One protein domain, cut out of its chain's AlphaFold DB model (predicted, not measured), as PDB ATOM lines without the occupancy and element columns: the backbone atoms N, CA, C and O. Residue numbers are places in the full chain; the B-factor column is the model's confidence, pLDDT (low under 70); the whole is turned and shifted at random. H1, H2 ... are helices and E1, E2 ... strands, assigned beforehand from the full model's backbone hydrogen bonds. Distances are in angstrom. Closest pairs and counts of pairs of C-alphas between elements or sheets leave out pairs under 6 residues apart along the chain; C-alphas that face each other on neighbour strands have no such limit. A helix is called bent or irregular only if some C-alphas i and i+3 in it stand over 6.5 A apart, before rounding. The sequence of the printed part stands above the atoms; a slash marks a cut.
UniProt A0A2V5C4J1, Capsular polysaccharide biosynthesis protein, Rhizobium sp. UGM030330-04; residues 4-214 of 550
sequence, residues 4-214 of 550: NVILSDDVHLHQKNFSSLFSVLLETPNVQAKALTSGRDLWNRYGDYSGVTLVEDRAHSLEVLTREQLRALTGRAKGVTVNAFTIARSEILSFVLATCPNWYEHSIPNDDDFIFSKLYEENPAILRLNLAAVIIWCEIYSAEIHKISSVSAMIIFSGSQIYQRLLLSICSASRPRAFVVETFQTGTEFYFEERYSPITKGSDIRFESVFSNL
ATOM      1  N   ASN A   4     128.127  82.379  41.942       93.62
ATOM      2  CA  ASN A   4     129.265  83.188  42.362       93.62
ATOM      3  C   ASN A   4     128.799  84.212  43.402       93.62
ATOM      4  O   ASN A   4     127.947  85.060  43.113       93.62
ATOM      5  N   VAL A   5     129.352  84.120  44.607       95.88
ATOM      6  CA  VAL A   5     129.012  84.946  45.767       95.88
ATOM      7  C   VAL A   5     130.185  85.857  46.112       95.88
ATOM      8  O   VAL A   5     131.317  85.399  46.259       95.88
ATOM      9  N   ILE A   6     129.910  87.146  46.275       95.56
ATOM     10  CA  ILE A   6     130.888  88.124  46.761       95.56
ATOM     11  C   ILE A   6     130.584  88.460  48.220       95.56
ATOM     12  O   ILE A   6     129.430  88.698  48.559       95.56
ATOM     13  N   LEU A   7     131.607  88.503  49.072       96.94
ATOM     14  CA  LEU A   7     131.512  89.027  50.440       96.94
ATOM     15  C   LEU A   7     132.067  90.458  50.470       96.94
ATOM     16  O   LEU A   7     133.107  90.706  49.857       96.94
ATOM     17  N   SER A   8     131.398  91.381  51.170       95.50
ATOM     18  CA  SER A   8     131.807  92.796  51.238       95.50
ATOM     19  C   SER A   8     133.214  93.006  51.798       95.50
ATOM     20  O   SER A   8     133.902  93.928  51.378       95.50
ATOM     21  N   ASP A   9     133.624  92.160  52.739       94.12
ATOM     22  CA  ASP A   9     134.917  92.188  53.420       94.12
ATOM     23  C   ASP A   9     135.187  90.829  54.085       94.12
ATOM     24  O   ASP A   9     134.307  89.966  54.118       94.12
ATOM     25  N   ASP A  10     136.396  90.635  54.614       92.88
ATOM     26  CA  ASP A  10     136.781  89.460  55.412       92.88
ATOM     27  C   ASP A  10     136.946  89.774  56.914       92.88
ATOM     28  O   ASP A  10     137.324  88.900  57.700       92.88
ATOM     29  N   VAL A  11     136.651  91.013  57.327       91.12
ATOM     30  CA  VAL A  11     136.849  91.491  58.703       91.12
ATOM     31  C   VAL A  11     135.624  91.211  59.565       91.12
ATOM     32  O   VAL A  11     135.760  90.720  60.682       91.12
ATOM     33  N   HIS A  12     134.425  91.486  59.059       92.50
ATOM     34  CA  HIS A  12     133.174  91.191  59.753       92.50
ATOM     35  C   HIS A  12     132.616  89.840  59.321       92.50
ATOM     36  O   HIS A  12     132.146  89.056  60.152       92.50
ATOM     37  N   LEU A  13     132.682  89.552  58.017       95.12
ATOM     38  CA  LEU A  13     132.173  88.320  57.421       95.12
ATOM     39  C   LEU A  13     133.216  87.210  57.526       95.12
ATOM     40  O   LEU A  13     133.985  86.960  56.603       95.12
ATOM     41  N   HIS A  14     133.210  86.500  58.650       94.19
ATOM     42  CA  HIS A  14     134.090  85.353  58.855       94.19
ATOM     43  C   HIS A  14     133.380  84.178  59.537       94.19
ATOM     44  O   HIS A  14     132.381  84.332  60.251       94.19
ATOM     45  N   GLN A  15     133.952  82.981  59.388       94.56
ATOM     46  CA  GLN A  15     133.361  81.722  59.856       94.56
ATOM     47  C   GLN A  15     133.023  81.719  61.353       94.56
ATOM     48  O   GLN A  15     131.976  81.207  61.736       94.56
ATOM     49  N   LYS A  16     133.852  82.338  62.208       91.06
ATOM     50  CA  LYS A  16     133.570  82.436  63.653       91.06
ATOM     51  C   LYS A  16     132.250  83.161  63.968       91.06
ATOM     52  O   LYS A  16     131.600  82.813  64.947       91.06
ATOM     53  N   ASN A  17     131.843  84.146  63.162       91.00
ATOM     54  CA  ASN A  17     130.625  84.920  63.408       91.00
ATOM     55  C   ASN A  17     129.401  84.349  62.695       91.00
ATOM     56  O   ASN A  17     128.297  84.504  63.211       91.00
ATOM     57  N   PHE A  18     129.608  83.687  61.555       96.81
ATOM     58  CA  PHE A  18     128.549  83.235  60.654       96.81
ATOM     59  C   PHE A  18     128.783  81.789  60.195       96.81
ATOM     60  O   PHE A  18     128.779  81.491  59.001       96.81
ATOM     61  N   SER A  19     129.028  80.867  61.129       97.44
ATOM     62  CA  SER A  19     129.493  79.509  60.798       97.44
ATOM     63  C   SER A  19     128.563  78.746  59.857       97.44
ATOM     64  O   SER A  19     129.041  78.108  58.925       97.44
ATOM     65  N   SER A  20     127.246  78.850  60.035       98.12
ATOM     66  CA  SER A  20     126.265  78.216  59.144       98.12
ATOM     67  C   SER A  20     126.271  78.806  57.734       98.12
ATOM     68  O   SER A  20     126.131  78.059  56.767       98.12
ATOM     69  N   LEU A  21     126.485  80.117  57.592       98.31
ATOM     70  CA  LEU A  21     126.639  80.756  56.288       98.31
ATOM     71  C   LEU A  21     127.872  80.210  55.573       98.31
ATOM     72  O   LEU A  21     127.768  79.756  54.438       98.31
ATOM     73  N   PHE A  22     129.014  80.182  56.257       98.06
ATOM     74  CA  PHE A  22     130.250  79.648  55.687       98.06
ATOM     75  C   PHE A  22     130.147  78.155  55.366       98.06
ATOM     76  O   PHE A  22     130.648  77.742  54.327       98.06
ATOM     77  N   SER A  23     129.428  77.358  56.161       97.62
ATOM     78  CA  SER A  23     129.104  75.977  55.783       97.62
ATOM     79  C   SER A  23     128.332  75.909  54.465       97.62
ATOM     80  O   SER A  23     128.662  75.093  53.613       97.62
ATOM     81  N   VAL A  24     127.342  76.780  54.228       97.25
ATOM     82  CA  VAL A  24     126.655  76.807  52.923       97.25
ATOM     83  C   VAL A  24     127.615  77.210  51.804       97.25
ATOM     84  O   VAL A  24     127.631  76.537  50.776       97.25
ATOM     85  N   LEU A  25     128.419  78.255  52.005       97.12
ATOM     86  CA  LEU A  25     129.341  78.776  50.991       97.12
ATOM     87  C   LEU A  25     130.467  77.797  50.623       97.12
ATOM     88  O   LEU A  25     130.883  77.780  49.471       97.12
ATOM     89  N   LEU A  26     130.957  77.008  51.583       96.12
ATOM     90  CA  LEU A  26     132.103  76.108  51.403       96.12
ATOM     91  C   LEU A  26     131.699  74.671  51.048       96.12
ATOM     92  O   LEU A  26     132.433  73.992  50.339       96.12
ATOM     93  N   GLU A  27     130.560  74.187  51.551       95.25
ATOM     94  CA  GLU A  27     130.170  72.773  51.430       95.25
ATOM     95  C   GLU A  27     129.144  72.528  50.310       95.25
ATOM     96  O   GLU A  27     128.882  71.378  49.957       95.25
ATOM     97  N   THR A  28     128.524  73.578  49.755       94.25
ATOM     98  CA  THR A  28     127.501  73.426  48.707       94.25
ATOM     99  C   THR A  28     128.161  73.344  47.327       94.25
ATOM    100  O   THR A  28     128.814  74.305  46.914       94.25
ATOM    101  N   PRO A  29     127.965  72.250  46.562       91.44
ATOM    102  CA  PRO A  29     128.536  72.133  45.225       91.44
ATOM    103  C   PRO A  29     128.094  73.281  44.313       91.44
ATOM    104  O   PRO A  29     126.928  73.674  44.321       91.44
ATOM    105  N   ASN A  30     129.010  73.770  43.475       89.12
ATOM    106  CA  ASN A  30     128.800  74.880  42.536       89.12
ATOM    107  C   ASN A  30     128.608  76.269  43.170       89.12
ATOM    108  O   ASN A  30     128.336  77.210  42.428       89.12
ATOM    109  N   VAL A  31     128.758  76.428  44.489       94.75
ATOM    110  CA  VAL A  31     128.878  77.753  45.115       94.75
ATOM    111  C   VAL A  31     130.354  78.133  45.176       94.75
ATOM    112  O   VAL A  31     131.177  77.374  45.678       94.75
ATOM    113  N   GLN A  32     130.692  79.308  44.651       94.50
ATOM    114  CA  GLN A  32     132.028  79.889  44.743       94.50
ATOM    115  C   GLN A  32     131.918  81.224  45.466       94.50
ATOM    116  O   GLN A  32     131.270  82.142  44.968       94.50
ATOM    117  N   ALA A  33     132.537  81.335  46.640       95.00
ATOM    118  CA  ALA A  33     132.528  82.556  47.434       95.00
ATOM    119  C   ALA A  33     133.908  83.218  47.442       95.00
ATOM    120  O   ALA A  33     134.922  82.546  47.635       95.00
ATOM    121  N   LYS A  34     133.947  84.541  47.273       93.75
ATOM    122  CA  LYS A  34     135.171  85.342  47.380       93.75
ATOM    123  C   LYS A  34     134.890  86.647  48.124       93.75
ATOM    124  O   LYS A  34     133.935  87.344  47.795       93.75
ATOM    125  N   ALA A  35     135.734  86.997  49.089       94.12
ATOM    126  CA  ALA A  35     135.708  88.322  49.702       94.12
ATOM    127  C   ALA A  35     136.399  89.357  48.807       94.12
ATOM    128  O   ALA A  35     137.415  89.056  48.170       94.12
ATOM    129  N   LEU A  36     135.849  90.571  48.763       92.75
ATOM    130  CA  LEU A  36     136.565  91.720  48.216       92.75
ATOM    131  C   LEU A  36     137.784  91.997  49.092       92.75
ATOM    132  O   LEU A  36     137.741  91.788  50.300       92.75
ATOM    133  N   THR A  37     138.882  92.418  48.472       91.00
ATOM    134  CA  THR A  37     140.159  92.630  49.188       91.00
ATOM    135  C   THR A  37     140.811  93.971  48.883       91.00
ATOM    136  O   THR A  37     141.696  94.398  49.623       91.00
ATOM    137  N   SER A  38     140.383  94.652  47.817       91.75
ATOM    138  CA  SER A  38     140.888  95.982  47.480       91.75
ATOM    139  C   SER A  38     140.337  97.024  48.455       91.75
ATOM    140  O   SER A  38     139.191  96.922  48.888       91.75
ATOM    141  N   GLY A  39     141.138  98.043  48.780       91.44
ATOM    142  CA  GLY A  39     140.730  99.107  49.706       91.44
ATOM    143  C   GLY A  39     140.645  98.661  51.166       91.44
ATOM    144  O   GLY A  39     139.904  99.252  51.946       91.44
ATOM    145  N   ARG A  40     141.371  97.603  51.553       92.56
ATOM    146  CA  ARG A  40     141.396  97.087  52.933       92.56
ATOM    147  C   ARG A  40     141.818  98.144  53.958       92.56
ATOM    148  O   ARG A  40     141.352  98.125  55.090       92.56
ATOM    149  N   ASP A  41     142.680  99.070  53.556       91.31
ATOM    150  CA  ASP A  41     143.108 100.243  54.318       91.31
ATOM    151  C   ASP A  41     141.993 101.280  54.533       91.31
ATOM    152  O   ASP A  41     142.107 102.112  55.430       91.31
ATOM    153  N   LEU A  42     140.907 101.217  53.759       94.81
ATOM    154  CA  LEU A  42     139.741 102.101  53.846       94.81
ATOM    155  C   LEU A  42     138.563 101.482  54.611       94.81
ATOM    156  O   LEU A  42     137.560 102.161  54.840       94.81
ATOM    157  N   TRP A  43     138.645 100.205  54.990       92.81
ATOM    158  CA  TRP A  43     137.615  99.554  55.801       92.81
ATOM    159  C   TRP A  43     137.643 100.060  57.242       92.81
ATOM    160  O   TRP A  43     138.711 100.324  57.794       92.81
ATOM    161  N   ASN A  44     136.472 100.110  57.884       88.62
ATOM    162  CA  ASN A  44     136.341 100.393  59.317       88.62
ATOM    163  C   ASN A  44     136.942 101.727  59.755       88.62
ATOM    164  O   ASN A  44     137.451 101.849  60.870       88.62
ATOM    165  N   ARG A  45     136.870 102.729  58.878       94.06
ATOM    166  CA  ARG A  45     137.301 104.095  59.179       94.06
ATOM    167  C   ARG A  45     136.260 104.863  59.986       94.06
ATOM    168  O   ARG A  45     136.634 105.727  60.774       94.06
ATOM    169  N   TYR A  46     134.981 104.486  59.883       95.12
ATOM    170  CA  TYR A  46     133.884 105.105  60.634       95.12
ATOM    171  C   TYR A  46     133.937 106.632  60.518       95.12
ATOM    172  O   TYR A  46     133.889 107.334  61.522       95.12
ATOM    173  N   GLY A  47     134.151 107.115  59.294       96.69
ATOM    174  CA  GLY A  47     134.200 108.534  58.944       96.69
ATOM    175  C   GLY A  47     135.550 109.229  59.141       96.69
ATOM    176  O   GLY A  47     135.727 110.337  58.630       96.69
ATOM    177  N   ASP A  48     136.517 108.585  59.799       97.56
ATOM    178  CA  ASP A  48     137.874 109.108  59.973       97.56
ATOM    179  C   ASP A  48     138.827 108.576  58.899       97.56
ATOM    180  O   ASP A  48     139.435 107.509  59.027       97.56
ATOM    181  N   TYR A  49     138.955 109.342  57.821       97.88
ATOM    182  CA  TYR A  49     139.897 109.069  56.736       97.88
ATOM    183  C   TYR A  49     141.183 109.902  56.832       97.88
ATOM    184  O   TYR A  49     141.935 109.973  55.859       97.88
ATOM    185  N   SER A  50     141.447 110.536  57.979       96.25
ATOM    186  CA  SER A  50     142.693 111.276  58.178       96.25
ATOM    187  C   SER A  50     143.912 110.345  58.117       96.25
ATOM    188  O   SER A  50     143.861 109.176  58.516       96.25
ATOM    189  N   GLY A  51     145.015 110.839  57.555       95.75
ATOM    190  CA  GLY A  51     146.253 110.080  57.374       95.75
ATOM    191  C   GLY A  51     146.200 109.015  56.275       95.75
ATOM    192  O   GLY A  51     147.126 108.208  56.164       95.75
ATOM    193  N   VAL A  52     145.136 108.972  55.465       97.06
ATOM    194  CA  VAL A  52     145.049 108.092  54.295       97.06
ATOM    195  C   VAL A  52     145.384 108.894  53.040       97.06
ATOM    196  O   VAL A  52     144.503 109.502  52.435       97.06
ATOM    197  N   THR A  53     146.648 108.841  52.613       96.75
ATOM    198  CA  THR A  53     147.202 109.690  51.539       96.75
ATOM    199  C   THR A  53     146.342 109.722  50.275       96.75
ATOM    200  O   THR A  53     146.017 110.793  49.782       96.75
ATOM    201  N   LEU A  54     145.882 108.564  49.784       96.69
ATOM    202  CA  LEU A  54     145.046 108.507  48.577       96.69
ATOM    203  C   LEU A  54     143.723 109.285  48.733       96.69
ATOM    204  O   LEU A  54     143.248 109.903  47.779       96.69
ATOM    205  N   VAL A  55     143.118 109.239  49.924       98.19
ATOM    206  CA  VAL A  55     141.874 109.959  50.231       98.19
ATOM    207  C   VAL A  55     142.145 111.445  50.409       98.19
ATOM    208  O   VAL A  55     141.378 112.252  49.891       98.19
ATOM    209  N   GLU A  56     143.235 111.807  51.080       98.25
ATOM    210  CA  GLU A  56     143.664 113.196  51.276       98.25
ATOM    211  C   GLU A  56     143.967 113.892  49.943       98.25
ATOM    212  O   GLU A  56     143.430 114.969  49.688       98.25
ATOM    213  N   ASP A  57     144.714 113.242  49.047       97.94
ATOM    214  CA  ASP A  57     145.019 113.754  47.707       97.94
ATOM    215  C   ASP A  57     143.733 114.031  46.915       97.94
ATOM    216  O   ASP A  57     143.555 115.085  46.294       97.94
ATOM    217  N   ARG A  58     142.783 113.087  46.963       98.19
ATOM    218  CA  ARG A  58     141.485 113.263  46.309       98.19
ATOM    219  C   ARG A  58     140.670 114.360  46.988       98.19
ATOM    220  O   ARG A  58     140.061 115.155  46.280       98.19
ATOM    221  N   ALA A  59     140.660 114.440  48.314       98.44
ATOM    222  CA  ALA A  59     139.939 115.469  49.054       98.44
ATOM    223  C   ALA A  59     140.468 116.877  48.754       98.44
ATOM    224  O   ALA A  59     139.662 117.795  48.604       98.44
ATOM    225  N   HIS A  60     141.783 117.037  48.582       98.12
ATOM    226  CA  HIS A  60     142.394 118.305  48.183       98.12
ATOM    227  C   HIS A  60     141.903 118.752  46.799       98.12
ATOM    228  O   HIS A  60     141.524 119.904  46.608       98.12
ATOM    229  N   SER A  61     141.767 117.817  45.848       97.25
ATOM    230  CA  SER A  61     141.190 118.125  44.528       97.25
ATOM    231  C   SER A  61     139.725 118.593  44.577       97.25
ATOM    232  O   SER A  61     139.254 119.214  43.628       97.25
ATOM    233  N   LEU A  62     139.003 118.323  45.672       98.06
ATOM    234  CA  LEU A  62     137.619 118.764  45.870       98.06
ATOM    235  C   LEU A  62     137.511 120.175  46.479       98.06
ATOM    236  O   LEU A  62     136.407 120.702  46.555       98.06
ATOM    237  N   GLU A  63     138.612 120.804  46.907       97.12
ATOM    238  CA  GLU A  63     138.601 122.156  47.501       97.12
ATOM    239  C   GLU A  63     138.173 123.250  46.521       97.12
ATOM    240  O   GLU A  63     137.635 124.274  46.935       97.12
ATOM    241  N   VAL A  64     138.383 123.027  45.223       97.00
ATOM    242  CA  VAL A  64     138.013 123.980  44.166       97.00
ATOM    243  C   VAL A  64     136.511 123.999  43.870       97.00
ATOM    244  O   VAL A  64     136.048 124.864  43.129       97.00
ATOM    245  N   LEU A  65     135.755 123.030  44.395       98.00
ATOM    246  CA  LEU A  65     134.327 122.894  44.133       98.00
ATOM    247  C   LEU A  65     133.507 123.794  45.063       98.00
ATOM    248  O   LEU A  65     133.778 123.885  46.260       98.00
ATOM    249  N   THR A  66     132.453 124.412  44.525       97.88
ATOM    250  CA  THR A  66     131.480 125.159  45.338       97.88
ATOM    251  C   THR A  66     130.646 124.222  46.214       97.88
ATOM    252  O   THR A  66     130.600 123.006  46.002       97.88
ATOM    253  N   ARG A  67     129.917 124.791  47.182       98.06
ATOM    254  CA  ARG A  67     128.969 124.058  48.037       98.06
ATOM    255  C   ARG A  67     127.963 123.245  47.219       98.06
ATOM    256  O   ARG A  67     127.750 122.069  47.503       98.06
ATOM    257  N   GLU A  68     127.381 123.844  46.185       98.19
ATOM    258  CA  GLU A  68     126.387 123.213  45.309       98.19
ATOM    259  C   GLU A  68     127.018 122.076  44.504       98.19
ATOM    260  O   GLU A  68     126.429 121.004  44.371       98.19
ATOM    261  N   GLN A  69     128.245 122.278  44.012       98.44
ATOM    262  CA  GLN A  69     128.990 121.254  43.285       98.44
ATOM    263  C   GLN A  69     129.363 120.069  44.184       98.44
ATOM    264  O   GLN A  69     129.239 118.925  43.753       98.44
ATOM    265  N   LEU A  70     129.764 120.315  45.436       98.38
ATOM    266  CA  LEU A  70     130.028 119.254  46.414       98.38
ATOM    267  C   LEU A  70     128.751 118.508  46.802       98.38
ATOM    268  O   LEU A  70     128.759 117.279  46.869       98.38
ATOM    269  N   ARG A  71     127.637 119.221  47.013       98.44
ATOM    270  CA  ARG A  71     126.337 118.608  47.326       98.44
ATOM    271  C   ARG A  71     125.859 117.709  46.190       98.44
ATOM    272  O   ARG A  71     125.309 116.637  46.446       98.44
ATOM    273  N   ALA A  72     126.091 118.138  44.951       98.44
ATOM    274  CA  ALA A  72     125.760 117.414  43.730       98.44
ATOM    275  C   ALA A  72     126.853 116.429  43.277       98.44
ATOM    276  O   ALA A  72     126.691 115.794  42.233       98.44
ATOM    277  N   LEU A  73     127.954 116.279  44.026       98.69
ATOM    278  CA  LEU A  73     129.058 115.405  43.643       98.69
ATOM    279  C   LEU A  73     128.562 113.964  43.509       98.69
ATOM    280  O   LEU A  73     127.924 113.414  44.411       98.69
ATOM    281  N   THR A  74     128.882 113.339  42.379       98.50
ATOM    282  CA  THR A  74     128.508 111.952  42.105       98.50
ATOM    283  C   THR A  74     129.723 111.082  41.828       98.50
ATOM    284  O   THR A  74     130.700 111.515  41.219       98.50
ATOM    285  N   GLY A  75     129.646 109.830  42.276       97.25
ATOM    286  CA  GLY A  75     130.571 108.765  41.908       97.25
ATOM    287  C   GLY A  75     129.899 107.789  40.945       97.25
ATOM    288  O   GLY A  75     128.677 107.621  40.972       97.25
ATOM    289  N   ARG A  76     130.689 107.128  40.090       95.50
ATOM    290  CA  ARG A  76     130.182 106.107  39.165       95.50
ATOM    291  C   ARG A  76     130.852 104.764  39.412       95.50
ATOM    292  O   ARG A  76     132.067 104.650  39.292       95.50
ATOM    293  N   ALA A  77     130.052 103.740  39.689       92.12
ATOM    294  CA  ALA A  77     130.518 102.373  39.880       92.12
ATOM    295  C   ALA A  77     129.638 101.398  39.104       92.12
ATOM    296  O   ALA A  77     128.422 101.389  39.263       92.12
ATOM    297  N   LYS A  78     130.237 100.564  38.244       86.12
ATOM    298  CA  LYS A  78     129.504  99.518  37.499       86.12
ATOM    299  C   LYS A  78     128.276 100.016  36.716       86.12
ATOM    300  O   LYS A  78     127.286  99.307  36.574       86.12
ATOM    301  N   GLY A  79     128.365 101.225  36.162       84.31
ATOM    302  CA  GLY A  79     127.275 101.844  35.402       84.31
ATOM    303  C   GLY A  79     126.218 102.538  36.264       84.31
ATOM    304  O   GLY A  79     125.363 103.214  35.702       84.31
ATOM    305  N   VAL A  80     126.320 102.443  37.590       91.38
ATOM    306  CA  VAL A  80     125.463 103.131  38.558       91.38
ATOM    307  C   VAL A  80     126.108 104.456  38.940       91.38
ATOM    308  O   VAL A  80     127.304 104.496  39.232       91.38
ATOM    309  N   THR A  81     125.321 105.526  38.937       96.44
ATOM    310  CA  THR A  81     125.722 106.843  39.438       96.44
ATOM    311  C   THR A  81     125.084 107.052  40.804       96.44
ATOM    312  O   THR A  81     123.879 106.860  40.951       96.44
ATOM    313  N   VAL A  82     125.881 107.436  41.798       97.25
ATOM    314  CA  VAL A  82     125.427 107.666  43.177       97.25
ATOM    315  C   VAL A  82     125.837 109.055  43.646       97.25
ATOM    316  O   VAL A  82     126.909 109.535  43.282       97.25
ATOM    317  N   ASN A  83     125.008 109.697  44.470       98.50
ATOM    318  CA  ASN A  83     125.391 110.931  45.150       98.50
ATOM    319  C   ASN A  83     126.374 110.612  46.286       98.50
ATOM    320  O   ASN A  83     126.091 109.761  47.130       98.50
ATOM    321  N   ALA A  84     127.525 111.286  46.302       98.69
ATOM    322  CA  ALA A  84     128.591 110.986  47.248       98.69
ATOM    323  C   ALA A  84     128.169 111.259  48.699       98.69
ATOM    324  O   ALA A  84     128.411 110.429  49.574       98.69
ATOM    325  N   PHE A  85     127.460 112.363  48.953       98.75
ATOM    326  CA  PHE A  85     126.988 112.675  50.298       98.75
ATOM    327  C   PHE A  85     125.966 111.651  50.794       98.75
ATOM    328  O   PHE A  85     126.114 111.147  51.900       98.75
ATOM    329  N   THR A  86     124.994 111.256  49.968       97.81
ATOM    330  CA  THR A  86     124.003 110.232  50.342       97.81
ATOM    331  C   THR A  86     124.653 108.908  50.761       97.81
ATOM    332  O   THR A  86     124.170 108.253  51.681       97.81
ATOM    333  N   ILE A  87     125.752 108.506  50.111       98.44
ATOM    334  CA  ILE A  87     126.492 107.288  50.474       98.44
ATOM    335  C   ILE A  87     127.289 107.474  51.772       98.44
ATOM    336  O   ILE A  87     127.339 106.557  52.588       98.44
ATOM    337  N   ALA A  88     127.909 108.641  51.962       98.56
ATOM    338  CA  ALA A  88     128.794 108.915  53.094       98.56
ATOM    339  C   ALA A  88     128.089 109.367  54.375       98.56
ATOM    340  O   ALA A  88     128.656 109.222  55.454       98.56
ATOM    341  N   ARG A  89     126.870 109.908  54.265       98.12
ATOM    342  CA  ARG A  89     126.147 110.617  55.328       98.12
ATOM    343  C   ARG A  89     126.252 109.929  56.683       98.12
ATOM    344  O   ARG A  89     126.740 110.521  57.636       98.12
ATOM    345  N   SER A  90     125.811 108.681  56.774       97.50
ATOM    346  CA  SER A  90     125.718 107.984  58.058       97.50
ATOM    347  C   SER A  90     127.084 107.668  58.655       97.50
ATOM    348  O   SER A  90     127.246 107.704  59.872       97.50
ATOM    349  N   GLU A  91     128.078 107.382  57.816       98.12
ATOM    350  CA  GLU A  91     129.445 107.157  58.278       98.12
ATOM    351  C   GLU A  91     130.089 108.467  58.765       98.12
ATOM    352  O   GLU A  91     130.690 108.466  59.839       98.12
ATOM    353  N   ILE A  92     129.862 109.595  58.076       98.56
ATOM    354  CA  ILE A  92     130.259 110.929  58.559       98.56
ATOM    355  C   ILE A  92     129.619 111.214  59.920       98.56
ATOM    356  O   ILE A  92     130.317 111.585  60.860       98.56
ATOM    357  N   LEU A  93     128.302 111.016  60.040       98.19
ATOM    358  CA  LEU A  93     127.562 111.245  61.283       98.19
ATOM    359  C   LEU A  93     128.092 110.384  62.430       98.19
ATOM    360  O   LEU A  93     128.234 110.882  63.544       98.19
ATOM    361  N   SER A  94     128.472 109.131  62.155       97.38
ATOM    362  CA  SER A  94     129.068 108.245  63.165       97.38
ATOM    363  C   SER A  94     130.401 108.757  63.724       97.38
ATOM    364  O   SER A  94     130.789 108.383  64.835       97.38
ATOM    365  N   PHE A  95     131.082 109.628  62.976       97.94
ATOM    366  CA  PHE A  95     132.290 110.308  63.418       97.94
ATOM    367  C   PHE A  95     131.957 111.600  64.161       97.94
ATOM    368  O   PHE A  95     132.248 111.719  65.348       97.94
ATOM    369  N   VAL A  96     131.283 112.546  63.502       98.06
ATOM    370  CA  VAL A  96     131.100 113.898  64.053       98.06
ATOM    371  C   VAL A  96     130.244 113.912  65.322       98.06
ATOM    372  O   VAL A  96     130.559 114.665  66.240       98.06
ATOM    373  N   LEU A  97     129.249 113.022  65.448       96.75
ATOM    374  CA  LEU A  97     128.445 112.877  66.674       96.75
ATOM    375  C   LEU A  97     129.240 112.315  67.864       96.75
ATOM    376  O   LEU A  97     128.760 112.387  68.993       96.75
ATOM    377  N   ALA A  98     130.422 111.743  67.622       95.19
ATOM    378  CA  ALA A  98     131.316 111.205  68.644       95.19
ATOM    379  C   ALA A  98     132.509 112.128  68.942       95.19
ATOM    380  O   ALA A  98     133.062 112.066  70.037       95.19
ATOM    381  N   THR A  99     132.926 112.968  67.988       95.75
ATOM    382  CA  THR A  99     134.204 113.696  68.078       95.75
ATOM    383  C   THR A  99     134.090 115.214  68.028       95.75
ATOM    384  O   THR A  99     135.049 115.893  68.384       95.75
ATOM    385  N   CYS A 100     132.959 115.775  67.591       96.38
ATOM    386  CA  CYS A 100     132.812 117.216  67.382       96.38
ATOM    387  C   CYS A 100     131.769 117.819  68.347       96.38
ATOM    388  O   CYS A 100     130.582 117.565  68.152       96.38
ATOM    389  N   PRO A 101     132.168 118.654  69.332       95.06
ATOM    390  CA  PRO A 101     131.258 119.241  70.330       95.06
ATOM    391  C   PRO A 101     129.977 119.847  69.755       95.06
ATOM    392  O   PRO A 101     128.876 119.459  70.141       95.06
ATOM    393  N   ASN A 102     130.101 120.672  68.711       95.19
ATOM    394  CA  ASN A 102     128.963 121.325  68.053       95.19
ATOM    395  C   ASN A 102     127.921 120.368  67.437       95.19
ATOM    396  O   ASN A 102     126.874 120.831  66.976       95.19
ATOM    397  N   TRP A 103     128.213 119.067  67.352       96.69
ATOM    398  CA  TRP A 103     127.303 118.035  66.851       96.69
ATOM    399  C   TRP A 103     126.594 117.264  67.959       96.69
ATOM    400  O   TRP A 103     125.491 116.777  67.729       96.69
ATOM    401  N   TYR A 104     127.201 117.137  69.141       94.62
ATOM    402  CA  TYR A 104     126.618 116.381  70.252       94.62
ATOM    403  C   TYR A 104     126.120 117.256  71.412       94.62
ATOM    404  O   TYR A 104     125.335 116.784  72.236       94.62
ATOM    405  N   GLU A 105     126.497 118.533  71.474       93.25
ATOM    406  CA  GLU A 105     126.027 119.470  72.505       93.25
ATOM    407  C   GLU A 105     124.631 120.043  72.225       93.25
ATOM    408  O   GLU A 105     123.953 120.493  73.152       93.25
ATOM    409  N   HIS A 106     124.173 119.987  70.972       92.81
ATOM    410  CA  HIS A 106     122.916 120.589  70.523       92.81
ATOM    411  C   HIS A 106     122.063 119.615  69.711       92.81
ATOM    412  O   HIS A 106     122.564 118.620  69.188       92.81
ATOM    413  N   SER A 107     120.770 119.920  69.604       95.75
ATOM    414  CA  SER A 107     119.851 119.194  68.730       95.75
ATOM    415  C   SER A 107     120.230 119.390  67.263       95.75
ATOM    416  O   SER A 107     120.557 120.507  66.853       95.75
ATOM    417  N   ILE A 108     120.196 118.311  66.482       97.06
ATOM    418  CA  ILE A 108     120.534 118.314  65.059       97.06
ATOM    419  C   ILE A 108     119.341 117.759  64.273       97.06
ATOM    420  O   ILE A 108     119.100 116.551  64.317       97.06
ATOM    421  N   PRO A 109     118.614 118.602  63.515       96.69
ATOM    422  CA  PRO A 109     117.527 118.146  62.662       96.69
ATOM    423  C   PRO A 109     117.964 117.030  61.711       96.69
ATOM    424  O   PRO A 109     119.020 117.112  61.074       96.69
ATOM    425  N   ASN A 110     117.125 116.008  61.576       95.75
ATOM    426  CA  ASN A 110     117.306 114.907  60.633       95.75
ATOM    427  C   ASN A 110     116.941 115.324  59.203       95.75
ATOM    428  O   ASN A 110     116.021 114.790  58.588       95.75
ATOM    429  N   ASP A 111     117.670 116.308  58.686       97.56
ATOM    430  CA  ASP A 111     117.497 116.869  57.352       97.56
ATOM    431  C   ASP A 111     118.832 116.863  56.601       97.56
ATOM    432  O   ASP A 111     119.850 117.356  57.091       97.56
ATOM    433  N   ASP A 112     118.842 116.277  55.405       97.50
ATOM    434  CA  ASP A 112     120.072 116.073  54.635       97.50
ATOM    435  C   ASP A 112     120.731 117.390  54.225       97.50
ATOM    436  O   ASP A 112     121.962 117.477  54.206       97.50
ATOM    437  N   ASP A 113     119.938 118.411  53.905       97.81
ATOM    438  CA  ASP A 113     120.471 119.694  53.475       97.81
ATOM    439  C   ASP A 113     121.011 120.478  54.668       97.81
ATOM    440  O   ASP A 113     122.118 121.009  54.574       97.81
ATOM    441  N   PHE A 114     120.331 120.468  55.815       98.31
ATOM    442  CA  PHE A 114     120.852 121.012  57.069       98.31
ATOM    443  C   PHE A 114     122.174 120.346  57.463       98.31
ATOM    444  O   PHE A 114     123.176 121.032  57.678       98.31
ATOM    445  N   ILE A 115     122.212 119.011  57.501       98.56
ATOM    446  CA  ILE A 115     123.401 118.244  57.893       98.56
ATOM    447  C   ILE A 115     124.560 118.531  56.938       98.56
ATOM    448  O   ILE A 115     125.677 118.792  57.389       98.56
ATOM    449  N   PHE A 116     124.318 118.523  55.623       98.75
ATOM    450  CA  PHE A 116     125.349 118.857  54.641       98.75
ATOM    451  C   PHE A 116     125.881 120.278  54.844       98.75
ATOM    452  O   PHE A 116     127.090 120.500  54.815       98.75
ATOM    453  N   SER A 117     124.979 121.235  55.057       98.56
ATOM    454  CA  SER A 117     125.310 122.647  55.255       98.56
ATOM    455  C   SER A 117     126.181 122.846  56.488       98.56
ATOM    456  O   SER A 117     127.249 123.448  56.391       98.56
ATOM    457  N   LYS A 118     125.787 122.240  57.612       98.50
ATOM    458  CA  LYS A 118     126.555 122.260  58.857       98.50
ATOM    459  C   LYS A 118     127.932 121.618  58.680       98.50
ATOM    460  O   LYS A 118     128.928 122.184  59.115       98.50
ATOM    461  N   LEU A 119     128.025 120.474  57.993       98.69
ATOM    462  CA  LEU A 119     129.314 119.840  57.679       98.69
ATOM    463  C   LEU A 119     130.199 120.731  56.806       98.69
ATOM    464  O   LEU A 119     131.402 120.796  57.032       98.69
ATOM    465  N   TYR A 120     129.626 121.398  55.808       98.50
ATOM    466  CA  TYR A 120     130.367 122.290  54.924       98.50
ATOM    467  C   TYR A 120     130.911 123.515  55.672       98.50
ATOM    468  O   TYR A 120     132.042 123.927  55.424       98.50
ATOM    469  N   GLU A 121     130.125 124.076  56.589       98.19
ATOM    470  CA  GLU A 121     130.467 125.289  57.339       98.19
ATOM    471  C   GLU A 121     131.409 125.003  58.519       98.19
ATOM    472  O   GLU A 121     132.405 125.702  58.696       98.19
ATOM    473  N   GLU A 122     131.144 123.952  59.297       98.06
ATOM    474  CA  GLU A 122     131.862 123.675  60.548       98.06
ATOM    475  C   GLU A 122     132.942 122.593  60.413       98.06
ATOM    476  O   GLU A 122     133.928 122.601  61.151       98.06
ATOM    477  N   ASN A 123     132.795 121.653  59.470       98.38
ATOM    478  CA  ASN A 123     133.715 120.520  59.302       98.38
ATOM    479  C   ASN A 123     134.090 120.230  57.829       98.38
ATOM    480  O   ASN A 123     134.065 119.066  57.403       98.38
ATOM    481  N   PRO A 124     134.499 121.244  57.040       98.25
ATOM    482  CA  PRO A 124     134.699 121.105  55.595       98.25
ATOM    483  C   PRO A 124     135.731 120.033  55.211       98.25
ATOM    484  O   PRO A 124     135.576 119.359  54.191       98.25
ATOM    485  N   ALA A 125     136.775 119.845  56.025       98.25
ATOM    486  CA  ALA A 125     137.785 118.812  55.798       98.25
ATOM    487  C   ALA A 125     137.209 117.393  55.960       98.25
ATOM    488  O   ALA A 125     137.420 116.549  55.091       98.25
ATOM    489  N   ILE A 126     136.425 117.146  57.018       98.69
ATOM    490  CA  ILE A 126     135.768 115.849  57.267       98.69
ATOM    491  C   ILE A 126     134.797 115.530  56.129       98.69
ATOM    492  O   ILE A 126     134.802 114.408  55.614       98.69
ATOM    493  N   LEU A 127     134.008 116.523  55.697       98.81
ATOM    494  CA  LEU A 127     133.105 116.383  54.559       98.81
ATOM    495  C   LEU A 127     133.874 115.949  53.306       98.81
ATOM    496  O   LEU A 127     133.566 114.905  52.734       98.81
ATOM    497  N   ARG A 128     134.907 116.700  52.900       98.75
ATOM    498  CA  ARG A 128     135.680 116.394  51.684       98.75
ATOM    499  C   ARG A 128     136.375 115.039  51.744       98.75
ATOM    500  O   ARG A 128     136.334 114.326  50.748       98.75
ATOM    501  N   LEU A 129     136.958 114.662  52.883       98.88
ATOM    502  CA  LEU A 129     137.589 113.350  53.066       98.88
ATOM    503  C   LEU A 129     136.600 112.205  52.824       98.88
ATOM    504  O   LEU A 129     136.889 111.267  52.086       98.88
ATOM    505  N   ASN A 130     135.399 112.302  53.387       98.81
ATOM    506  CA  ASN A 130     134.383 111.271  53.222       98.81
ATOM    507  C   ASN A 130     133.792 111.246  51.805       98.81
ATOM    508  O   ASN A 130     133.589 110.172  51.241       98.81
ATOM    509  N   LEU A 131     133.573 112.411  51.186       98.88
ATOM    510  CA  LEU A 131     133.163 112.484  49.781       98.88
ATOM    511  C   LEU A 131     134.233 111.883  48.854       98.88
ATOM    512  O   LEU A 131     133.907 111.104  47.959       98.88
ATOM    513  N   ALA A 132     135.510 112.182  49.099       98.81
ATOM    514  CA  ALA A 132     136.642 111.603  48.384       98.81
ATOM    515  C   ALA A 132     136.714 110.079  48.552       98.81
ATOM    516  O   ALA A 132     136.903 109.369  47.561       98.81
ATOM    517  N   ALA A 133     136.489 109.568  49.766       98.69
ATOM    518  CA  ALA A 133     136.434 108.135  50.033       98.69
ATOM    519  C   ALA A 133     135.351 107.436  49.194       98.69
ATOM    520  O   ALA A 133     135.605 106.360  48.650       98.69
ATOM    521  N   VAL A 134     134.175 108.052  49.005       98.69
ATOM    522  CA  VAL A 134     133.135 107.503  48.115       98.69
ATOM    523  C   VAL A 134     133.625 107.405  46.672       98.69
ATOM    524  O   VAL A 134     133.445 106.363  46.041       98.69
ATOM    525  N   ILE A 135     134.267 108.454  46.148       98.50
ATOM    526  CA  ILE A 135     134.796 108.449  44.775       98.50
ATOM    527  C   ILE A 135     135.848 107.349  44.596       98.50
ATOM    528  O   ILE A 135     135.790 106.595  43.623       98.50
ATOM    529  N   ILE A 136     136.753 107.194  45.561       98.25
ATOM    530  CA  ILE A 136     137.772 106.138  45.544       98.25
ATOM    531  C   ILE A 136     137.123 104.751  45.585       98.25
ATOM    532  O   ILE A 136     137.490 103.874  44.804       98.25
ATOM    533  N   TRP A 137     136.106 104.540  46.423       97.88
ATOM    534  CA  TRP A 137     135.365 103.277  46.441       97.88
ATOM    535  C   TRP A 137     134.646 102.989  45.118       97.88
ATOM    536  O   TRP A 137     134.615 101.838  44.671       97.88
ATOM    537  N   CYS A 138     134.121 104.015  44.441       97.31
ATOM    538  CA  CYS A 138     133.567 103.865  43.098       97.31
ATOM    539  C   CYS A 138     134.614 103.387  42.081       97.31
ATOM    540  O   CYS A 138     134.314 102.516  41.256       97.31
ATOM    541  N   GLU A 139     135.839 103.910  42.153       96.00
ATOM    542  CA  GLU A 139     136.966 103.497  41.310       96.00
ATOM    543  C   GLU A 139     137.392 102.054  41.623       96.00
ATOM    544  O   GLU A 139     137.488 101.223  40.712       96.00
ATOM    545  N   ILE A 140     137.540 101.720  42.909       95.62
ATOM    546  CA  ILE A 140     137.890 100.375  43.384       95.62
ATOM    547  C   ILE A 140     136.881  99.343  42.879       95.62
ATOM    548  O   ILE A 140     137.264  98.352  42.254       95.62
ATOM    549  N   TYR A 141     135.582  99.567  43.085       94.06
ATOM    550  CA  TYR A 141     134.557  98.616  42.652       94.06
ATOM    551  C   TYR A 141     134.388  98.557  41.140       94.06
ATOM    552  O   TYR A 141     134.100  97.482  40.600       94.06
ATOM    553  N   SER A 142     134.621  99.663  40.435       91.19
ATOM    554  CA  SER A 142     134.699  99.641  38.975       91.19
ATOM    555  C   SER A 142     135.831  98.738  38.490       91.19
ATOM    556  O   SER A 142     135.627  97.998  37.533       91.19
ATOM    557  N   ALA A 143     136.981  98.722  39.167       90.69
ATOM    558  CA  ALA A 143     138.110  97.870  38.806       90.69
ATOM    559  C   ALA A 143     137.951  96.406  39.263       90.69
ATOM    560  O   ALA A 143     138.229  95.485  38.494       90.69
ATOM    561  N   GLU A 144     137.526  96.161  40.506       89.56
ATOM    562  CA  GLU A 144     137.478  94.817  41.100       89.56
ATOM    563  C   GLU A 144     136.273  94.017  40.606       89.56
ATOM    564  O   GLU A 144     136.429  92.904  40.101       89.56
ATOM    565  N   ILE A 145     135.070  94.595  40.659       83.31
ATOM    566  CA  ILE A 145     133.846  93.880  40.281       83.31
ATOM    567  C   ILE A 145     133.806  93.675  38.756       83.31
ATOM    568  O   ILE A 145     133.146  92.758  38.267       83.31
ATOM    569  N   HIS A 146     134.491  94.502  37.948       79.25
ATOM    570  CA  HIS A 146     134.571  94.305  36.486       79.25
ATOM    571  C   HIS A 146     135.288  93.018  36.094       79.25
ATOM    572  O   HIS A 146     134.915  92.401  35.102       79.25
ATOM    573  N   LYS A 147     136.220  92.552  36.925       81.38
ATOM    574  CA  LYS A 147     136.977  91.319  36.691       81.38
ATOM    575  C   LYS A 147     136.170  90.047  36.971       81.38
ATOM    576  O   LYS A 147     136.618  88.962  36.619       81.38
ATOM    577  N   ILE A 148     135.007  90.158  37.614       76.81
ATOM    578  CA  ILE A 148     134.216  89.005  38.047       76.81
ATOM    579  C   ILE A 148     133.109  88.757  37.019       76.81
ATOM    580  O   ILE A 148     132.123  89.498  36.945       76.81
ATOM    581  N   SER A 149     133.282  87.715  36.204       68.06
ATOM    582  CA  SER A 149     132.277  87.279  35.238       68.06
ATOM    583  C   SER A 149     131.092  86.649  35.976       68.06
ATOM    584  O   SER A 149     131.229  85.656  36.683       68.06
ATOM    585  N   SER A 150     129.902  87.240  35.811       84.75
ATOM    586  CA  SER A 150     128.625  86.796  36.400       84.75
ATOM    587  C   SER A 150     128.626  86.642  37.931       84.75
ATOM    588  O   SER A 150     128.989  85.602  38.467       84.75
ATOM    589  N   VAL A 151     128.158  87.666  38.647       90.94
ATOM    590  CA  VAL A 151     127.918  87.601  40.101       90.94
ATOM    591  C   VAL A 151     126.455  87.236  40.346       90.94
ATOM    592  O   VAL A 151     125.565  87.879  39.791       90.94
ATOM    593  N   SER A 152     126.200  86.216  41.163       93.19
ATOM    594  CA  SER A 152     124.840  85.773  41.503       93.19
ATOM    595  C   SER A 152     124.299  86.497  42.734       93.19
ATOM    596  O   SER A 152     123.134  86.889  42.759       93.19
ATOM    597  N   ALA A 153     125.148  86.684  43.747       95.75
ATOM    598  CA  ALA A 153     124.776  87.324  45.000       95.75
ATOM    599  C   ALA A 153     125.951  88.081  45.629       95.75
ATOM    600  O   ALA A 153     127.113  87.701  45.460       95.75
ATOM    601  N   MET A 154     125.639  89.122  46.392       96.69
ATOM    602  CA  MET A 154     126.570  89.811  47.278       96.69
ATOM    603  C   MET A 154     126.069  89.702  48.715       96.69
ATOM    604  O   MET A 154     124.894  89.939  48.979       96.69
ATOM    605  N   ILE A 155     126.952  89.334  49.636       98.31
ATOM    606  CA  ILE A 155     126.686  89.283  51.071       98.31
ATOM    607  C   ILE A 155     127.402  90.466  51.707       98.31
ATOM    608  O   ILE A 155     128.621  90.596  51.590       98.31
ATOM    609  N   ILE A 156     126.634  91.331  52.358       98.19
ATOM    610  CA  ILE A 156     127.082  92.634  52.838       98.19
ATOM    611  C   ILE A 156     126.825  92.702  54.340       98.19
ATOM    612  O   ILE A 156     125.699  92.509  54.792       98.19
ATOM    613  N   PHE A 157     127.865  92.966  55.127       97.31
ATOM    614  CA  PHE A 157     127.702  93.160  56.565       97.31
ATOM    615  C   PHE A 157     127.086  94.535  56.853       97.31
ATOM    616  O   PHE A 157     127.621  95.528  56.376       97.31
ATOM    617  N   SER A 158     125.998  94.600  57.626       95.25
ATOM    618  CA  SER A 158     125.236  95.793  58.046       95.25
ATOM    619  C   SER A 158     124.660  96.676  56.924       95.25
ATOM    620  O   SER A 158     123.460  96.946  56.899       95.25
ATOM    621  N   GLY A 159     125.489  97.119  55.976       96.69
ATOM    622  CA  GLY A 159     125.144  98.062  54.911       96.69
ATOM    623  C   GLY A 159     125.460  99.519  55.250       96.69
ATOM    624  O   GLY A 159     125.173 100.399  54.441       96.69
ATOM    625  N   SER A 160     126.015  99.788  56.435       95.31
ATOM    626  CA  SER A 160     126.059 101.136  57.004       95.31
ATOM    627  C   SER A 160     127.240 101.980  56.522       95.31
ATOM    628  O   SER A 160     127.033 103.148  56.204       95.31
ATOM    629  N   GLN A 161     128.436 101.389  56.417       96.56
ATOM    630  CA  GLN A 161     129.657 102.084  55.979       96.56
ATOM    631  C   GLN A 161     129.640 102.367  54.468       96.56
ATOM    632  O   GLN A 161     129.003 101.633  53.712       96.56
ATOM    633  N   ILE A 162     130.389 103.371  54.009       98.00
ATOM    634  CA  ILE A 162     130.494 103.847  52.621       98.00
ATOM    635  C   ILE A 162     130.656 102.686  51.643       98.00
ATOM    636  O   ILE A 162     129.883 102.553  50.692       98.00
ATOM    637  N   TYR A 163     131.630 101.806  51.890       96.81
ATOM    638  CA  TYR A 163     131.929 100.697  50.988       96.81
ATOM    639  C   TYR A 163     130.787  99.671  50.928       96.81
ATOM    640  O   TYR A 163     130.519  99.104  49.870       96.81
ATOM    641  N   GLN A 164     130.074  99.454  52.035       97.31
ATOM    642  CA  GLN A 164     128.931  98.540  52.122       97.31
ATOM    643  C   GLN A 164     127.693  99.158  51.462       97.31
ATOM    644  O   GLN A 164     127.002  98.503  50.681       97.31
ATOM    645  N   ARG A 165     127.439 100.442  51.734       97.31
ATOM    646  CA  ARG A 165     126.341 101.226  51.169       97.31
ATOM    647  C   ARG A 165     126.444 101.305  49.655       97.31
ATOM    648  O   ARG A 165     125.458 101.080  48.960       97.31
ATOM    649  N   LEU A 166     127.648 101.559  49.146       97.00
ATOM    650  CA  LEU A 166     127.905 101.599  47.716       97.00
ATOM    651  C   LEU A 166     127.649 100.237  47.054       97.00
ATOM    652  O   LEU A 166     127.060 100.203  45.976       97.00
ATOM    653  N   LEU A 167     128.021  99.117  47.691       95.81
ATOM    654  CA  LEU A 167     127.676  97.781  47.179       95.81
ATOM    655  C   LEU A 167     126.161  97.575  47.102       95.81
ATOM    656  O   LEU A 167     125.681  97.063  46.094       95.81
ATOM    657  N   LEU A 168     125.404  98.015  48.113       97.06
ATOM    658  CA  LEU A 168     123.939  97.948  48.078       97.06
ATOM    659  C   LEU A 168     123.363  98.748  46.904       97.06
ATOM    660  O   LEU A 168     122.506  98.229  46.189       97.06
ATOM    661  N   SER A 169     123.872  99.958  46.656       95.88
ATOM    662  CA  SER A 169     123.464 100.780  45.507       95.88
ATOM    663  C   SER A 169     123.833 100.146  44.161       95.88
ATOM    664  O   SER A 169     123.058 100.213  43.206       95.88
ATOM    665  N   ILE A 170     124.996  99.492  44.071       93.81
ATOM    666  CA  ILE A 170     125.376  98.725  42.879       93.81
ATOM    667  C   ILE A 170     124.384  97.580  42.670       93.81
ATOM    668  O   ILE A 170     123.863  97.422  41.567       93.81
ATOM    669  N   CYS A 171     124.088  96.802  43.711       94.25
ATOM    670  CA  CYS A 171     123.134  95.699  43.653       94.25
ATOM    671  C   CYS A 171     121.721  96.158  43.271       94.25
ATOM    672  O   CYS A 171     121.108  95.521  42.424       94.25
ATOM    673  N   SER A 172     121.225  97.281  43.803       93.62
ATOM    674  CA  SER A 172     119.866  97.764  43.496       93.62
ATOM    675  C   SER A 172     119.664  98.134  42.029       93.62
ATOM    676  O   SER A 172     118.542  98.109  41.534       93.62
ATOM    677  N   ALA A 173     120.744  98.497  41.338       89.25
ATOM    678  CA  ALA A 173     120.728  98.892  39.933       89.25
ATOM    679  C   ALA A 173     121.369  97.841  39.007       89.25
ATOM    680  O   ALA A 173     121.607  98.105  37.827       89.25
ATOM    681  N   SER A 174     121.658  96.640  39.517       85.56
ATOM    682  CA  SER A 174     122.231  95.546  38.734       85.56
ATOM    683  C   SER A 174     121.549  94.206  39.039       85.56
ATOM    684  O   SER A 174     120.539  94.141  39.726       85.56
ATOM    685  N   ARG A 175     122.035  93.120  38.425       85.06
ATOM    686  CA  ARG A 175     121.438  91.777  38.554       85.06
ATOM    687  C   ARG A 175     121.732  91.023  39.866       85.06
ATOM    688  O   ARG A 175     120.890  90.206  40.231       85.06
ATOM    689  N   PRO A 176     122.896  91.169  40.533       91.44
ATOM    690  CA  PRO A 176     123.202  90.392  41.729       91.44
ATOM    691  C   PRO A 176     122.251  90.702  42.883       91.44
ATOM    692  O   PRO A 176     122.035  91.863  43.222       91.44
ATOM    693  N   ARG A 177     121.766  89.648  43.540       95.75
ATOM    694  CA  ARG A 177     120.947  89.756  44.754       95.75
ATOM    695  C   ARG A 177     121.808  90.247  45.915       95.75
ATOM    696  O   ARG A 177     122.927  89.761  46.080       95.75
ATOM    697  N   ALA A 178     121.304  91.171  46.725       97.44
ATOM    698  CA  ALA A 178     122.001  91.644  47.919       97.44
ATOM    699  C   ALA A 178     121.439  90.970  49.172       97.44
ATOM    700  O   ALA A 178     120.247  91.070  49.436       97.44
ATOM    701  N   PHE A 179     122.302  90.321  49.950       98.25
ATOM    702  CA  PHE A 179     121.974  89.770  51.260       98.25
ATOM    703  C   PHE A 179     122.684  90.563  52.347       98.25
ATOM    704  O   PHE A 179     123.912  90.534  52.435       98.25
ATOM    705  N   VAL A 180     121.922  91.246  53.191       98.31
ATOM    706  CA  VAL A 180     122.464  92.000  54.318       98.31
ATOM    707  C   VAL A 180     122.482  91.128  55.563       98.31
ATOM    708  O   VAL A 180     121.490  90.465  55.892       98.31
ATOM    709  N   VAL A 181     123.626  91.127  56.246       97.88
ATOM    710  CA  VAL A 181     123.864  90.308  57.435       97.88
ATOM    711  C   VAL A 181     124.398  91.116  58.600       97.88
ATOM    712  O   VAL A 181     125.210  92.017  58.427       97.88
ATOM    713  N   GLU A 182     123.966  90.775  59.806       96.38
ATOM    714  CA  GLU A 182     124.381  91.430  61.049       96.38
ATOM    715  C   GLU A 182     124.094  90.479  62.210       96.38
ATOM    716  O   GLU A 182     123.125  89.719  62.167       96.38
ATOM    717  N   THR A 183     124.935  90.486  63.244       95.06
ATOM    718  CA  THR A 183     124.681  89.665  64.437       95.06
ATOM    719  C   THR A 183     123.436  90.176  65.172       95.06
ATOM    720  O   THR A 183     123.243  91.379  65.305       95.06
ATOM    721  N   PHE A 184     122.606  89.261  65.674       95.75
ATOM    722  CA  PHE A 184     121.493  89.582  66.565       95.75
ATOM    723  C   PHE A 184     121.927  89.490  68.035       95.75
ATOM    724  O   PHE A 184     122.861  88.755  68.361       95.75
ATOM    725  N   GLN A 185     121.241  90.186  68.947       92.81
ATOM    726  CA  GLN A 185     121.654  90.274  70.356       92.81
ATOM    727  C   GLN A 185     121.759  88.942  71.116       92.81
ATOM    728  O   GLN A 185     122.460  88.873  72.122       92.81
ATOM    729  N   THR A 186     121.131  87.864  70.634       94.06
ATOM    730  CA  THR A 186     121.307  86.525  71.225       94.06
ATOM    731  C   THR A 186     122.726  85.978  71.041       94.06
ATOM    732  O   THR A 186     123.118  85.048  71.740       94.06
ATOM    733  N   GLY A 187     123.501  86.525  70.097       93.19
ATOM    734  CA  GLY A 187     124.869  86.117  69.767       93.19
ATOM    735  C   GLY A 187     124.977  84.851  68.913       93.19
ATOM    736  O   GLY A 187     125.997  84.646  68.250       93.19
ATOM    737  N   THR A 188     123.925  84.032  68.879       95.31
ATOM    738  CA  THR A 188     123.824  82.802  68.076       95.31
ATOM    739  C   THR A 188     122.910  82.930  66.862       95.31
ATOM    740  O   THR A 188     122.896  82.043  66.005       95.31
ATOM    741  N   GLU A 189     122.157  84.022  66.762       97.06
ATOM    742  CA  GLU A 189     121.329  84.358  65.610       97.06
ATOM    743  C   GLU A 189     121.901  85.568  64.869       97.06
ATOM    744  O   GLU A 189     122.628  86.389  65.433       97.06
ATOM    745  N   PHE A 190     121.579  85.673  63.585       97.75
ATOM    746  CA  PHE A 190     121.958  86.795  62.742       97.75
ATOM    747  C   PHE A 190     120.911  87.053  61.658       97.75
ATOM    748  O   PHE A 190     120.186  86.151  61.224       97.75
ATOM    749  N   TYR A 191     120.836  88.306  61.220       98.06
ATOM    750  CA  TYR A 191     120.035  88.708  60.070       98.06
ATOM    751  C   TYR A 191     120.642  88.128  58.790       98.06
ATOM    752  O   TYR A 191     121.858  88.108  58.631       98.06
ATOM    753  N   PHE A 192     119.801  87.645  57.878       98.06
ATOM    754  CA  PHE A 192     120.214  87.176  56.552       98.06
ATOM    755  C   PHE A 192     119.126  87.544  55.544       98.06
ATOM    756  O   PHE A 192     118.345  86.693  55.116       98.06
ATOM    757  N   GLU A 193     118.991  88.837  55.264       97.56
ATOM    758  CA  GLU A 193     117.852  89.407  54.534       97.56
ATOM    759  C   GLU A 193     118.241  89.779  53.112       97.56
ATOM    760  O   GLU A 193     119.265  90.422  52.910       97.56
ATOM    761  N   GLU A 194     117.420  89.400  52.132       97.00
ATOM    762  CA  GLU A 194     117.587  89.902  50.770       97.00
ATOM    763  C   GLU A 194     117.017  91.318  50.673       97.00
ATOM    764  O   GLU A 194     115.801  91.493  50.644       97.00
ATOM    765  N   ARG A 195     117.890  92.326  50.648       95.94
ATOM    766  CA  ARG A 195     117.502  93.739  50.695       95.94
ATOM    767  C   ARG A 195     118.587  94.647  50.132       95.94
ATOM    768  O   ARG A 195     119.764  94.299  50.109       95.94
ATOM    769  N   TYR A 196     118.181  95.853  49.749       96.19
ATOM    770  CA  TYR A 196     119.045  96.874  49.137       96.19
ATOM    771  C   TYR A 196     119.196  98.132  50.003       96.19
ATOM    772  O   TYR A 196     119.574  99.200  49.528       96.19
ATOM    773  N   SER A 197     118.882  98.008  51.288       95.62
ATOM    774  CA  SER A 197     119.079  99.036  52.308       95.62
ATOM    775  C   SER A 197     119.783  98.414  53.516       95.62
ATOM    776  O   SER A 197     119.700  97.195  53.690       95.62
ATOM    777  N   PRO A 198     120.461  99.204  54.360       96.81
ATOM    778  CA  PRO A 198     121.112  98.674  55.553       96.81
ATOM    779  C   PRO A 198     120.117  98.056  56.515       96.81
ATOM    780  O   PRO A 198     118.980  98.517  56.623       96.81
ATOM    781  N   ILE A 199     120.585  97.090  57.295       96.12
ATOM    782  CA  ILE A 199     119.791  96.467  58.356       96.12
ATOM    783  C   ILE A 199     119.487  97.432  59.509       96.12
ATOM    784  O   ILE A 199     118.491  97.267  60.209       96.12
ATOM    785  N   THR A 200     120.311  98.468  59.681       93.25
ATOM    786  CA  THR A 200     120.181  99.499  60.721       93.25
ATOM    787  C   THR A 200     118.960 100.390  60.519       93.25
ATOM    788  O   THR A 200     118.400 100.860  61.502       93.25
ATOM    789  N   LYS A 201     118.441 100.488  59.284       92.19
ATOM    790  CA  LYS A 201     117.115 101.062  58.988       92.19
ATOM    791  C   LYS A 201     115.944 100.183  59.441       92.19
ATOM    792  O   LYS A 201     114.796 100.514  59.168       92.19
ATOM    793  N   GLY A 202     116.212  99.048  60.079       94.06
ATOM    794  CA  GLY A 202     115.222  98.099  60.566       94.06
ATOM    795  C   GLY A 202     115.063  96.883  59.657       94.06
ATOM    796  O   GLY A 202     114.944  97.001  58.436       94.06
ATOM    797  N   SER A 203     115.033  95.710  60.290       96.50
ATOM    798  CA  SER A 203     114.737  94.407  59.686       96.50
ATOM    799  C   SER A 203     113.397  94.390  58.948       96.50
ATOM    800  O   SER A 203     112.416  94.972  59.415       96.50
ATOM    801  N   ASP A 204     113.341  93.661  57.832       96.31
ATOM    802  CA  ASP A 204     112.142  93.555  56.992       96.31
ATOM    803  C   ASP A 204     110.957  92.880  57.699       96.31
ATOM    804  O   ASP A 204     109.815  93.055  57.280       96.31
ATOM    805  N   ILE A 205     111.184  92.180  58.820       96.62
ATOM    806  CA  ILE A 205     110.102  91.645  59.664       96.62
ATOM    807  C   ILE A 205     109.155  92.740  60.184       96.62
ATOM    808  O   ILE A 205     108.042  92.440  60.615       96.62
ATOM    809  N   ARG A 206     109.558  94.017  60.140       95.50
ATOM    810  CA  ARG A 206     108.678  95.150  60.459       95.50
ATOM    811  C   ARG A 206     107.516  95.299  59.478       95.50
ATOM    812  O   ARG A 206     106.476  95.828  59.846       95.50
ATOM    813  N   PHE A 207     107.679  94.839  58.237       95.94
ATOM    814  CA  PHE A 207     106.632  94.922  57.228       95.94
ATOM    815  C   PHE A 207     105.585  93.839  57.467       95.94
ATOM    816  O   PHE A 207     105.914  92.669  57.682       95.94
ATOM    817  N   GLU A 208     104.309  94.220  57.413       95.25
ATOM    818  CA  GLU A 208     103.209  93.293  57.693       95.25
ATOM    819  C   GLU A 208     103.198  92.103  56.735       95.25
ATOM    820  O   GLU A 208     103.064  90.969  57.179       95.25
ATOM    821  N   SER A 209     103.464  92.334  55.448       95.81
ATOM    822  CA  SER A 209     103.539  91.277  54.433       95.81
ATOM    823  C   SER A 209     104.620  90.231  54.721       95.81
ATOM    824  O   SER A 209     104.440  89.053  54.419       95.81
ATOM    825  N   VAL A 210     105.749  90.631  55.309       96.00
ATOM    826  CA  VAL A 210     106.807  89.694  55.708       96.00
ATOM    827  C   VAL A 210     106.358  88.928  56.944       96.00
ATOM    828  O   VAL A 210     106.397  87.700  56.958       96.00
ATOM    829  N   PHE A 211     105.877  89.634  57.967       96.50
ATOM    830  CA  PHE A 211     105.476  89.034  59.236       96.50
ATOM    831  C   PHE A 211     104.289  88.069  59.122       96.50
ATOM    832  O   PHE A 211     104.269  87.028  59.795       96.50
ATOM    833  N   SER A 212     103.313  88.380  58.268       94.50
ATOM    834  CA  SER A 212     102.147  87.532  58.008       94.50
ATOM    835  C   SER A 212     102.534  86.220  57.323       94.50
ATOM    836  O   SER A 212     101.914  85.194  57.582       94.50
ATOM    837  N   ASN A 213     103.593  86.232  56.505       95.62
ATOM    838  CA  ASN A 213     104.116  85.047  55.818       95.62
ATOM    839  C   ASN A 213     104.952  84.130  56.729       95.62
ATOM    840  O   ASN A 213     105.196  82.970  56.390       95.62
ATOM    841  N   LEU A 214     105.389  84.619  57.893       96.25
ATOM    842  CA  LEU A 214     106.066  83.806  58.903       96.25
ATOM    843  C   LEU A 214     105.027  83.017  59.710       96.25
ATOM    844  O   LEU A 214     104.575  83.448  60.771       96.25
TER     845      LEU A 214
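Overview. This is residues 4 to 214 of the 550 residues of the protein "Capsular polysaccharide biosynthesis protein" of Rhizobium sp. UGM030330-04 (UniProt A0A2V5C4J1). Two lobes meet at H8: one is a strongly twisted five-strand sheet with H8 over one face and H1 beside its E2 edge, the other a group of mostly crossed helices around the long H7, with the small hairpin E3 and E4 packed on H7 and H8. Residues 206 to 212, mostly in H9, stick out. The 211 printed residues hold nine named helices and seven named strands, in the order E1 H1 E2 H2 H3 E3 E4 H4 H5 H6 H7 E5 H8 E6 E7 H9. The sheet E2 E1 E5 E6 E7 is mixed, and so is the class, helices and strands. The whole is compact, radius of gyration of the C-alphas 18.0 A, spans 53 by 38 by 30 A.

Along the chain. E1, residues 4 to 7, begins at C-alpha 4 (129.265, 83.188, 42.362). H1 is 19 to 27, E2 31 to 35, H2 53 to 61, H3 67 to 71, E3 74 to 77 and E4 80 to 83. H4, 84 to 99, 21.7 A long, is irregular: C-alphas 87 and 90 are 7.7 A apart. H5 is 101 to 104 and H6 112 to 122. H7, 124 to 147, measures 35.4 A. E5 is 153 to 157, H8 162 to 172, E6 177 to 183, 20.0 A, and E7 189 to 194. H9, 208 to 213, ends at C-alpha 213 (104.116, 85.047, 55.818).

Arrangement. E1 is parallel to E2, N 5 to O 32 2.8 A, and to E5, N 155 to O 6 2.8 A. E6 is parallel to E5, N 154 to O 177 2.8 A; E6 and E7 form an antiparallel hairpin, N 180 to O 193 2.8 A. E1, H1, E2 and E5, H8, E6 are strand-helix-strand units, parallel neighbours with a helix between, with right-handed crossovers. H1 is on the sheet at a height of 8.5 A, only just over none of its strands, with 2 C-alphas falling on E2. H8 makes two layers, a helix on one face, 9.3 A over E5 and E6. The hub H7 touches H8 with residues 133 to 138 alone, C-alphas of Trp 137 and Tyr 163 closest, 6.3 A, at a steep tilt of 49 degrees. H7 touches H2, closest C-alphas Arg 128 and Ala 59, 5.1 A, and H4, Leu 131 and Ala 84, 5.4 A. H6 and H7 touch only at the corner, only just, with 3 pairs of C-alphas within 8 A; H5 touches H4 only at the corner. H3 is close to but not clearly touching H4, 6.7 A between C-alphas 71 and 85. In the hairpin E3 and E4, N 75 to O 82 is 2.9 A. Every O i to N i+4 pair is within hydrogen-bond range in H1, H2, H3, H6 and H8; H4 has 9 of 12, H7 18 of 20, H9 1 of 2, and H5 is too short.

Size, cuts and confidence. The C-alphas farthest apart, Pro 29 and His 106, are 55.0 A apart. The printed part has no cut. The links E1 to H1, E2 to H2 and E7 to H9 are long. Mean pLDDT of the printed part is 95.4, with residue 149 under 70.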